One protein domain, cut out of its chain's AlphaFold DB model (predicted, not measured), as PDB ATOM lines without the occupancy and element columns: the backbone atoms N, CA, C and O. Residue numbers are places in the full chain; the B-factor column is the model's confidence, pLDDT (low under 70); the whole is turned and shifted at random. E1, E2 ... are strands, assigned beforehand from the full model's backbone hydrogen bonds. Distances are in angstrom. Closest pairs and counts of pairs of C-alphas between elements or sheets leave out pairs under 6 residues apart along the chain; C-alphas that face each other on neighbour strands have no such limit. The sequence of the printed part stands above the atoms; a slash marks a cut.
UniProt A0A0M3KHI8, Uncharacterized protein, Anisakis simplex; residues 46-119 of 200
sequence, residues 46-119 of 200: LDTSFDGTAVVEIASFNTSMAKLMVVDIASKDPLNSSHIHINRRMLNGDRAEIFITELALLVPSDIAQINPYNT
ATOM      1  N   LEU A  46     145.640 100.966  94.463       93.44
ATOM      2  CA  LEU A  46     146.530 101.109  95.603       93.44
ATOM      3  C   LEU A  46     147.897 100.508  95.276       93.44
ATOM      4  O   LEU A  46     147.997  99.303  95.049       93.44
ATOM      5  N   ASP A  47     148.951 101.318  95.336       93.12
ATOM      6  CA  ASP A  47     150.307 100.789  95.476       93.12
ATOM      7  C   ASP A  47     150.470 100.250  96.897       93.12
ATOM      8  O   ASP A  47     150.488 101.029  97.846       93.12
ATOM      9  N   THR A  48     150.562  98.930  97.064       91.75
ATOM     10  CA  THR A  48     150.633  98.279  98.386       91.75
ATOM     11  C   THR A  48     152.014  98.396  99.046       91.75
ATOM     12  O   THR A  48     152.170  98.101 100.239       91.75
ATOM     13  N   SER A  49     153.007  98.917  98.318       92.00
ATOM     14  CA  SER A  49     154.346  99.215  98.835       92.00
ATOM     15  C   SER A  49     154.450 100.558  99.572       92.00
ATOM     16  O   SER A  49     155.493 100.835 100.161       92.00
ATOM     17  N   PHE A  50     153.365 101.342  99.630       91.19
ATOM     18  CA  PHE A  50     153.306 102.647 100.301       91.19
ATOM     19  C   PHE A  50     153.887 102.656 101.724       91.19
ATOM     20  O   PHE A  50     153.742 101.689 102.479       91.19
ATOM     21  N   ASP A  51     154.489 103.776 102.119       87.00
ATOM     22  CA  ASP A  51     154.922 104.010 103.496       87.00
ATOM     23  C   ASP A  51     153.899 104.874 104.246       87.00
ATOM     24  O   ASP A  51     153.367 105.850 103.716       87.00
ATOM     25  N   GLY A  52     153.582 104.490 105.481       87.12
ATOM     26  CA  GLY A  52     152.589 105.165 106.317       87.12
ATOM     27  C   GLY A  52     151.149 105.069 105.796       87.12
ATOM     28  O   GLY A  52     150.380 104.216 106.245       87.12
ATOM     29  N   THR A  53     150.745 105.997 104.923       89.00
ATOM     30  CA  THR A  53     149.362 106.159 104.437       89.00
ATOM     31  C   THR A  53     149.327 106.426 102.932       89.00
ATOM     32  O   THR A  53     150.121 107.209 102.422       89.00
ATOM     33  N   ALA A  54     148.370 105.816 102.236       91.19
ATOM     34  CA  ALA A  54     148.084 106.051 100.825       91.19
ATOM     35  C   ALA A  54     146.599 106.363 100.616       91.19
ATOM     36  O   ALA A  54     145.743 105.924 101.386       91.19
ATOM     37  N   VAL A  55     146.297 107.122  99.563       90.81
ATOM     38  CA  VAL A  55     144.932 107.507  99.188       90.81
ATOM     39  C   VAL A  55     144.679 107.084  97.747       90.81
ATOM     40  O   VAL A  55     145.521 107.302  96.879       90.81
ATOM     41  N   VAL A  56     143.518 106.483  97.507       91.94
ATOM     42  CA  VAL A  56     143.056 106.025  96.193       91.94
ATOM     43  C   VAL A  56     141.715 106.683  95.903       91.94
ATOM     44  O   VAL A  56     140.802 106.615  96.726       91.94
ATOM     45  N   GLU A  57     141.572 107.315  94.740       92.06
ATOM     46  CA  GLU A  57     140.283 107.869  94.321       92.06
ATOM     47  C   GLU A  57     139.420 106.764  93.704       92.06
ATOM     48  O   GLU A  57     139.802 106.119  92.728       92.06
ATOM     49  N   ILE A  58     138.230 106.558  94.266       92.94
ATOM     50  CA  ILE A  58     137.268 105.559  93.789       92.94
ATOM     51  C   ILE A  58     136.289 106.184  92.806       92.94
ATOM     52  O   ILE A  58     136.007 105.613  91.757       92.94
ATOM     53  N   ALA A  59     135.749 107.349  93.154       91.69
ATOM     54  CA  ALA A  59     134.804 108.064  92.315       91.69
ATOM     55  C   ALA A  59     134.771 109.544  92.680       91.69
ATOM     56  O   ALA A  59     134.969 109.917  93.837       91.69
ATOM     57  N   SER A  60     134.400 110.379  91.720       90.56
ATOM     58  CA  SER A  60     134.022 111.761  91.977       90.56
ATOM     59  C   SER A  60     132.794 112.135  91.160       90.56
ATOM     60  O   SER A  60     132.590 111.659  90.044       90.56
ATOM     61  N   PHE A  61     131.924 112.951  91.746       90.38
ATOM     62  CA  PHE A  61     130.695 113.394  91.104       90.38
ATOM     63  C   PHE A  61     130.306 114.787  91.584       90.38
ATOM     64  O   PHE A  61     130.506 115.157  92.740       90.38
ATOM     65  N   ASN A  62     129.736 115.571  90.676       91.56
ATOM     66  CA  ASN A  62     129.278 116.920  90.975       91.56
ATOM     67  C   ASN A  62     127.814 116.884  91.406       91.56
ATOM     68  O   ASN A  62     126.979 116.248  90.765       91.56
ATOM     69  N   THR A  63     127.497 117.597  92.479       86.94
ATOM     70  CA  THR A  63     126.118 117.896  92.876       86.94
ATOM     71  C   THR A  63     125.821 119.369  92.608       86.94
ATOM     72  O   THR A  63     126.718 120.142  92.276       86.94
ATOM     73  N   SER A  64     124.572 119.795  92.793       90.12
ATOM     74  CA  SER A  64     124.216 121.218  92.714       90.12
ATOM     75  C   SER A  64     124.880 122.084  93.796       90.12
ATOM     76  O   SER A  64     124.863 123.305  93.666       90.12
ATOM     77  N   MET A  65     125.425 121.479  94.860       86.81
ATOM     78  CA  MET A  65     125.956 122.190  96.030       86.81
ATOM     79  C   MET A  65     127.461 122.006  96.254       86.81
ATOM     80  O   MET A  65     128.075 122.860  96.881       86.81
ATOM     81  N   ALA A  66     128.042 120.893  95.805       87.12
ATOM     82  CA  ALA A  66     129.450 120.561  96.031       87.12
ATOM     83  C   ALA A  66     129.939 119.468  95.074       87.12
ATOM     84  O   ALA A  66     129.148 118.619  94.635       87.12
ATOM     85  N   LYS A  67     131.252 119.417  94.836       88.62
ATOM     86  CA  LYS A  67     131.901 118.202  94.331       88.62
ATOM     87  C   LYS A  67     131.981 117.184  95.467       88.62
ATOM     88  O   LYS A  67     132.433 117.508  96.558       88.62
ATOM     89  N   LEU A  68     131.550 115.952  95.232       89.75
ATOM     90  CA  LEU A  68     131.713 114.846  96.172       89.75
ATOM     91  C   LEU A  68     132.752 113.872  95.631       89.75
ATOM     92  O   LEU A  68     132.787 113.584  94.435       89.75
ATOM     93  N   MET A  69     133.607 113.378  96.518       90.38
ATOM     94  CA  MET A  69     134.626 112.384  96.196       90.38
ATOM     95  C   MET A  69     134.491 111.196  97.132       90.38
ATOM     96  O   MET A  69     134.242 111.356  98.325       90.38
ATOM     97  N   VAL A  70     134.672 110.004  96.583       91.75
ATOM     98  CA  VAL A  70     134.811 108.757  97.321       91.75
ATOM     99  C   VAL A  70     136.264 108.338  97.212       91.75
ATOM    100  O   VAL A  70     136.771 108.143  96.108       91.75
ATOM    101  N   VAL A  71     136.928 108.209  98.353       92.69
ATOM    102  CA  VAL A  71     138.339 107.835  98.431       92.69
ATOM    103  C   VAL A  71     138.518 106.669  99.384       92.69
ATOM    104  O   VAL A  71     137.829 106.585 100.399       92.69
ATOM    105  N   ASP A  72     139.468 105.798  99.083       94.19
ATOM    106  CA  ASP A  72     139.957 104.790 100.011       94.19
ATOM    107  C   ASP A  72     141.270 105.265 100.613       94.19
ATOM    108  O   ASP A  72     142.150 105.763  99.913       94.19
ATOM    109  N   ILE A  73     141.394 105.124 101.927       92.88
ATOM    110  CA  ILE A  73     142.561 105.564 102.680       92.88
ATOM    111  C   ILE A  73     143.156 104.331 103.319       92.88
ATOM    112  O   ILE A  73     142.561 103.746 104.226       92.88
ATOM    113  N   ALA A  74     144.305 103.924 102.799       93.81
ATOM    114  CA  ALA A  74     145.059 102.788 103.279       93.81
ATOM    115  C   ALA A  74     146.103 103.261 104.291       93.81
ATOM    116  O   ALA A  74     146.840 104.205 104.025       93.81
ATOM    117  N   SER A  75     146.197 102.599 105.436       92.94
ATOM    118  CA  SER A  75     147.214 102.860 106.456       92.94
ATOM    119  C   SER A  75     147.798 101.549 106.958       92.94
ATOM    120  O   SER A  75     147.044 100.603 107.205       92.94
ATOM    121  N   LYS A  76     149.115 101.496 107.148       91.12
ATOM    122  CA  LYS A  76     149.786 100.350 107.778       91.12
ATOM    123  C   LYS A  76     149.699 100.444 109.300       91.12
ATOM    124  O   LYS A  76     149.798 101.537 109.859       91.12
ATOM    125  N   ASP A  77     149.510  99.310 109.972       86.06
ATOM    126  CA  ASP A  77     149.604  99.244 111.433       86.06
ATOM    127  C   ASP A  77     151.049  99.595 111.862       86.06
ATOM    128  O   ASP A  77     151.995  98.962 111.380       86.06
ATOM    129  N   PRO A  78     151.254 100.580 112.761       84.12
ATOM    130  CA  PRO A  78     152.585 100.949 113.246       84.12
ATOM    131  C   PRO A  78     153.350  99.799 113.913       84.12
ATOM    132  O   PRO A  78     154.578  99.809 113.926       84.12
ATOM    133  N   LEU A  79     152.636  98.835 114.502       88.50
ATOM    134  CA  LEU A  79     153.215  97.666 115.166       88.50
ATOM    135  C   LEU A  79     153.435  96.499 114.199       88.50
ATOM    136  O   LEU A  79     154.260  95.628 114.468       88.50
ATOM    137  N   ASN A  80     152.698  96.467 113.089       87.44
ATOM    138  CA  ASN A  80     152.795  95.417 112.088       87.44
ATOM    139  C   ASN A  80     152.544  95.979 110.685       87.44
ATOM    140  O   ASN A  80     151.426  95.955 110.178       87.44
ATOM    141  N   SER A  81     153.610  96.410 110.014       84.44
ATOM    142  CA  SER A  81     153.524  97.047 108.695       84.44
ATOM    143  C   SER A  81     152.974  96.146 107.578       84.44
ATOM    144  O   SER A  81     152.608  96.652 106.517       84.44
ATOM    145  N   SER A  82     152.885  94.829 107.806       84.94
ATOM    146  CA  SER A  82     152.209  93.893 106.896       84.94
ATOM    147  C   SER A  82     150.680  93.971 106.983       84.94
ATOM    148  O   SER A  82     149.985  93.562 106.054       84.94
ATOM    149  N   HIS A  83     150.144  94.514 108.079       89.81
ATOM    150  CA  HIS A  83     148.715  94.674 108.281       89.81
ATOM    151  C   HIS A  83     148.258  96.035 107.752       89.81
ATOM    152  O   HIS A  83     148.619  97.087 108.283       89.81
ATOM    153  N   ILE A  84     147.451  96.005 106.694       93.50
ATOM    154  CA  ILE A  84     146.892  97.198 106.062       93.50
ATOM    155  C   ILE A  84     145.432  97.351 106.492       93.50
ATOM    156  O   ILE A  84     144.622  96.433 106.367       93.50
ATOM    157  N   HIS A  85     145.086  98.540 106.969       93.88
ATOM    158  CA  HIS A  85     143.711  98.969 107.176       93.88
ATOM    159  C   HIS A  85     143.291  99.873 106.027       93.88
ATOM    160  O   HIS A  85     144.060 100.748 105.642       93.88
ATOM    161  N   ILE A  86     142.078  99.691 105.506       95.31
ATOM    162  CA  ILE A  86     141.526 100.566 104.472       95.31
ATOM    163  C   ILE A  86     140.170 101.081 104.930       95.31
ATOM    164  O   ILE A  86     139.275 100.292 105.243       95.31
ATOM    165  N   ASN A  87     140.027 102.404 104.942       93.69
ATOM    166  CA  ASN A  87     138.763 103.076 105.209       93.69
ATOM    167  C   ASN A  87     138.304 103.836 103.962       93.69
ATOM    168  O   ASN A  87     139.044 104.660 103.429       93.69
ATOM    169  N   ARG A  88     137.065 103.602 103.529       93.69
ATOM    170  CA  ARG A  88     136.406 104.351 102.457       93.69
ATOM    171  C   ARG A  88     135.735 105.588 103.023       93.69
ATOM    172  O   ARG A  88     134.880 105.470 103.898       93.69
ATOM    173  N   ARG A  89     136.064 106.770 102.512       90.75
ATOM    174  CA  ARG A  89     135.421 108.034 102.874       90.75
ATOM    175  C   ARG A  89     134.681 108.637 101.707       90.75
ATOM    176  O   ARG A  89     135.147 108.583 100.577       90.75
ATOM    177  N   MET A  90     133.563 109.280 102.019       90.06
ATOM    178  CA  MET A  90     132.968 110.272 101.133       90.06
ATOM    179  C   MET A  90     133.287 111.650 101.694       90.06
ATOM    180  O   MET A  90     132.995 111.916 102.861       90.06
ATOM    181  N   LEU A  91     133.874 112.512 100.880       88.19
ATOM    182  CA  LEU A  91     134.310 113.848 101.265       88.19
ATOM    183  C   LEU A  91     133.802 114.899 100.290       88.19
ATOM    184  O   LEU A  91     133.452 114.596  99.146       88.19
ATOM    185  N   ASN A  92     133.740 116.134 100.771       87.56
ATOM    186  CA  ASN A  92     133.538 117.283  99.907       87.56
ATOM    187  C   ASN A  92     134.860 117.559  99.171       87.56
ATOM    188  O   ASN A  92     135.877 117.815  99.803       87.56
ATOM    189  N   GLY A  93     134.856 117.478  97.843       83.19
ATOM    190  CA  GLY A  93     136.036 117.703  97.009       83.19
ATOM    191  C   GLY A  93     136.557 119.139  97.067       83.19
ATOM    192  O   GLY A  93     137.744 119.354  96.854       83.19
ATOM    193  N   ASP A  94     135.699 120.103  97.410       83.31
ATOM    194  CA  ASP A  94     136.077 121.507  97.610       83.31
ATOM    195  C   ASP A  94     136.626 121.751  99.028       83.31
ATOM    196  O   ASP A  94     137.309 122.742  99.281       83.31
ATOM    197  N   ARG A  95     136.314 120.847  99.968       81.38
ATOM    198  CA  ARG A  95     136.689 120.909 101.387       81.38
ATOM    199  C   ARG A  95     137.016 119.518 101.917       81.38
ATOM    200  O   ARG A  95     136.216 118.913 102.639       81.38
ATOM    201  N   ALA A  96     138.189 119.007 101.546       71.69
ATOM    202  CA  ALA A  96     138.630 117.658 101.903       71.69
ATOM    203  C   ALA A  96     138.739 117.439 103.423       71.69
ATOM    204  O   ALA A  96     138.768 116.297 103.885       71.69
ATOM    205  N   GLU A  97     138.751 118.518 104.212       74.44
ATOM    206  CA  GLU A  97     138.708 118.449 105.664       74.44
ATOM    207  C   GLU A  97     137.364 117.968 106.228       74.44
ATOM    208  O   GLU A  97     137.300 117.469 107.353       74.44
ATOM    209  N   ILE A  98     136.289 118.088 105.444       77.75
ATOM    210  CA  ILE A  98     134.946 117.664 105.825       77.75
ATOM    211  C   ILE A  98     134.618 116.361 105.103       77.75
ATOM    212  O   ILE A  98     134.253 116.345 103.924       77.75
ATOM    213  N   PHE A  99     134.682 115.255 105.842       81.44
ATOM    214  CA  PHE A  99     134.136 113.986 105.378       81.44
ATOM    215  C   PHE A  99     132.697 113.798 105.871       81.44
ATOM    216  O   PHE A  99     132.339 114.136 106.998       81.44
ATOM    217  N   ILE A 100     131.862 113.257 104.992       83.75
ATOM    218  CA  ILE A 100     130.435 113.002 105.209       83.75
ATOM    219  C   ILE A 100     130.242 111.634 105.866       83.75
ATOM    220  O   ILE A 100     129.418 111.466 106.766       83.75
ATOM    221  N   THR A 101     131.006 110.640 105.411       87.06
ATOM    222  CA  THR A 101     131.006 109.288 105.975       87.06
ATOM    223  C   THR A 101     132.384 108.654 105.868       87.06
ATOM    224  O   THR A 101     133.200 109.048 105.037       87.06
ATOM    225  N   GLU A 102     132.601 107.648 106.703       89.50
ATOM    226  CA  GLU A 102     133.754 106.755 106.679       89.50
ATOM    227  C   GLU A 102     133.267 105.315 106.879       89.50
ATOM    228  O   GLU A 102     132.337 105.079 107.643       89.50
ATOM    229  N   LEU A 103     133.855 104.332 106.217       91.31
ATOM    230  CA  LEU A 103     133.517 102.925 106.396       91.31
ATOM    231  C   LEU A 103     134.803 102.112 106.389       91.31
ATOM    232  O   LEU A 103     135.633 102.298 105.505       91.31
ATOM    233  N   ALA A 104     134.966 101.204 107.346       93.56
ATOM    234  CA  ALA A 104     136.056 100.238 107.292       93.56
ATOM    235  C   ALA A 104     135.780  99.218 106.180       93.56
ATOM    236  O   ALA A 104     134.626  98.839 105.964       93.56
ATOM    237  N   LEU A 105     136.822  98.767 105.488       95.69
ATOM    238  CA  LEU A 105     136.730  97.733 104.459       95.69
ATOM    239  C   LEU A 105     137.324  96.410 104.958       95.69
ATOM    240  O   LEU A 105     138.222  96.384 105.805       95.69
ATOM    241  N   LEU A 106     136.815  95.300 104.424       96.44
ATOM    242  CA  LEU A 106     137.377  93.969 104.623       96.44
ATOM    243  C   LEU A 106     138.627  93.833 103.758       96.44
ATOM    244  O   LEU A 106     138.525  93.637 102.553       96.44
ATOM    245  N   VAL A 107     139.798  93.956 104.377       95.69
ATOM    246  CA  VAL A 107     141.092  93.853 103.694       95.69
ATOM    247  C   VAL A 107     141.574  92.399 103.740       95.69
ATOM    248  O   VAL A 107     141.668  91.843 104.838       95.69
ATOM    249  N   PRO A 108     141.870  91.760 102.595       94.94
ATOM    250  CA  PRO A 108     142.373  90.394 102.586       94.94
ATOM    251  C   PRO A 108     143.826  90.345 103.086       94.94
ATOM    252  O   PRO A 108     144.599  91.287 102.905       94.94
ATOM    253  N   SER A 109     144.206  89.248 103.745       91.94
ATOM    254  CA  SER A 109     145.518  89.110 104.400       91.94
ATOM    255  C   SER A 109     146.700  89.090 103.429       91.94
ATOM    256  O   SER A 109     147.828  89.363 103.825       91.94
ATOM    257  N   ASP A 110     146.452  88.752 102.168       91.50
ATOM    258  CA  ASP A 110     147.423  88.668 101.080       91.50
ATOM    259  C   ASP A 110     147.470  89.939 100.216       91.50
ATOM    260  O   ASP A 110     148.169  89.951  99.206       91.50
ATOM    261  N   ILE A 111     146.798  91.030 100.613       93.12
ATOM    262  CA  ILE A 111     146.747  92.276  99.827       93.12
ATOM    263  C   ILE A 111     148.140  92.780  99.411       93.12
ATOM    264  O   ILE A 111     148.309  93.261  98.297       93.12
ATOM    265  N   ALA A 112     149.158  92.615 100.262       89.50
ATOM    266  CA  ALA A 112     150.527  93.051  99.985       89.50
ATOM    267  C   ALA A 112     151.226  92.256  98.861       89.50
ATOM    268  O   ALA A 112     152.246  92.705  98.345       89.50
ATOM    269  N   GLN A 113     150.701  91.087  98.476       90.94
ATOM    270  CA  GLN A 113     151.235  90.274  97.376       90.94
ATOM    271  C   GLN A 113     150.744  90.756  96.003       90.94
ATOM    272  O   GLN A 113     151.318  90.391  94.979       90.94
ATOM    273  N   ILE A 114     149.694  91.580  95.975       91.62
ATOM    274  CA  ILE A 114     149.096  92.120  94.758       91.62
ATOM    275  C   ILE A 114     149.419  93.615  94.707       91.62
ATOM    276  O   ILE A 114     148.917  94.402  95.508       91.62
ATOM    277  N   ASN A 115     150.274  94.011  93.765       92.25
ATOM    278  CA  ASN A 115     150.649  95.407  93.562       92.25
ATOM    279  C   ASN A 115     150.639  95.751  92.060       92.25
ATOM    280  O   ASN A 115     151.425  95.154  91.319       92.25
ATOM    281  N   PRO A 116     149.792  96.683  91.586       93.31
ATOM    282  CA  PRO A 116     148.828  97.490  92.342       93.31
ATOM    283  C   PRO A 116     147.509  96.748  92.631       93.31
ATOM    284  O   PRO A 116     147.083  95.881  91.869       93.31
ATOM    285  N   TYR A 117     146.843  97.093  93.736       94.62
ATOM    286  CA  TYR A 117     145.601  96.458  94.185       94.62
ATOM    287  C   TYR A 117     144.371  97.323  93.892       94.62
ATOM    288  O   TYR A 117     144.340  98.512  94.208       94.62
ATOM    289  N   ASN A 118     143.313  96.726  93.346       95.06
ATOM    290  CA  ASN A 118     142.045  97.427  93.151       95.06
ATOM    291  C   ASN A 118     141.202  97.427  94.439       95.06
ATOM    292  O   ASN A 118     140.568  96.429  94.771       95.06
ATOM    293  N   THR A 119     141.136  98.554  95.150       95.06
ATOM    294  CA  THR A 119     140.373  98.642  96.410       95.06
ATOM    295  C   THR A 119     138.863  98.813  96.204       95.06
ATOM    296  O   THR A 119     138.080  98.560  97.123       95.06
TER     297      THR A 119
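This is residues 46 to 119 of the 200 residues of an uncharacterized protein of Anisakis simplex (UniProt A0A0M3KHI8). One long, strongly twisted sheet of four strands runs as a ribbon, with residues 46 to 52 and 105 to 119 towards one end. The order E1 E2 E3 E4 is a meander, each strand the antiparallel neighbour of the one before. The 74 printed residues, all strand in class with no named helix, are only just compact, close to loose: radius of gyration of the C-alphas 13.4 A, spans 42 by 22 by 20 A.

Inner strands E2, residues 67 to 76, and E3, residues 84 to 92, form a hairpin; N 71 and O 89 are 2.9 A apart, within hydrogen-bond range. Edge strand E1, residues 53 to 62, forms one with E2: N 56 to O 72, 2.9 A. Edge strand E4, residues 95 to 104, forms one with E3: N 88 to O 103, 2.8 A. E1 bends by 56 degrees at residue 58, E4 by 69 degrees at residue 100.

First to last C-alpha, E2 measures 28.6 A, E1 26.5 A, E3 24.9 A, E4 21.5 A. C-alpha 53 is at (149.362, 106.159, 104.437), C-alpha 104 at (136.056, 100.238, 107.292).

The farthest C-alphas, of Ser 64 and Leu 79, are 43.6 A apart. The printed part has no cut, no link is long, and no printed residue is under 70 in pLDDT.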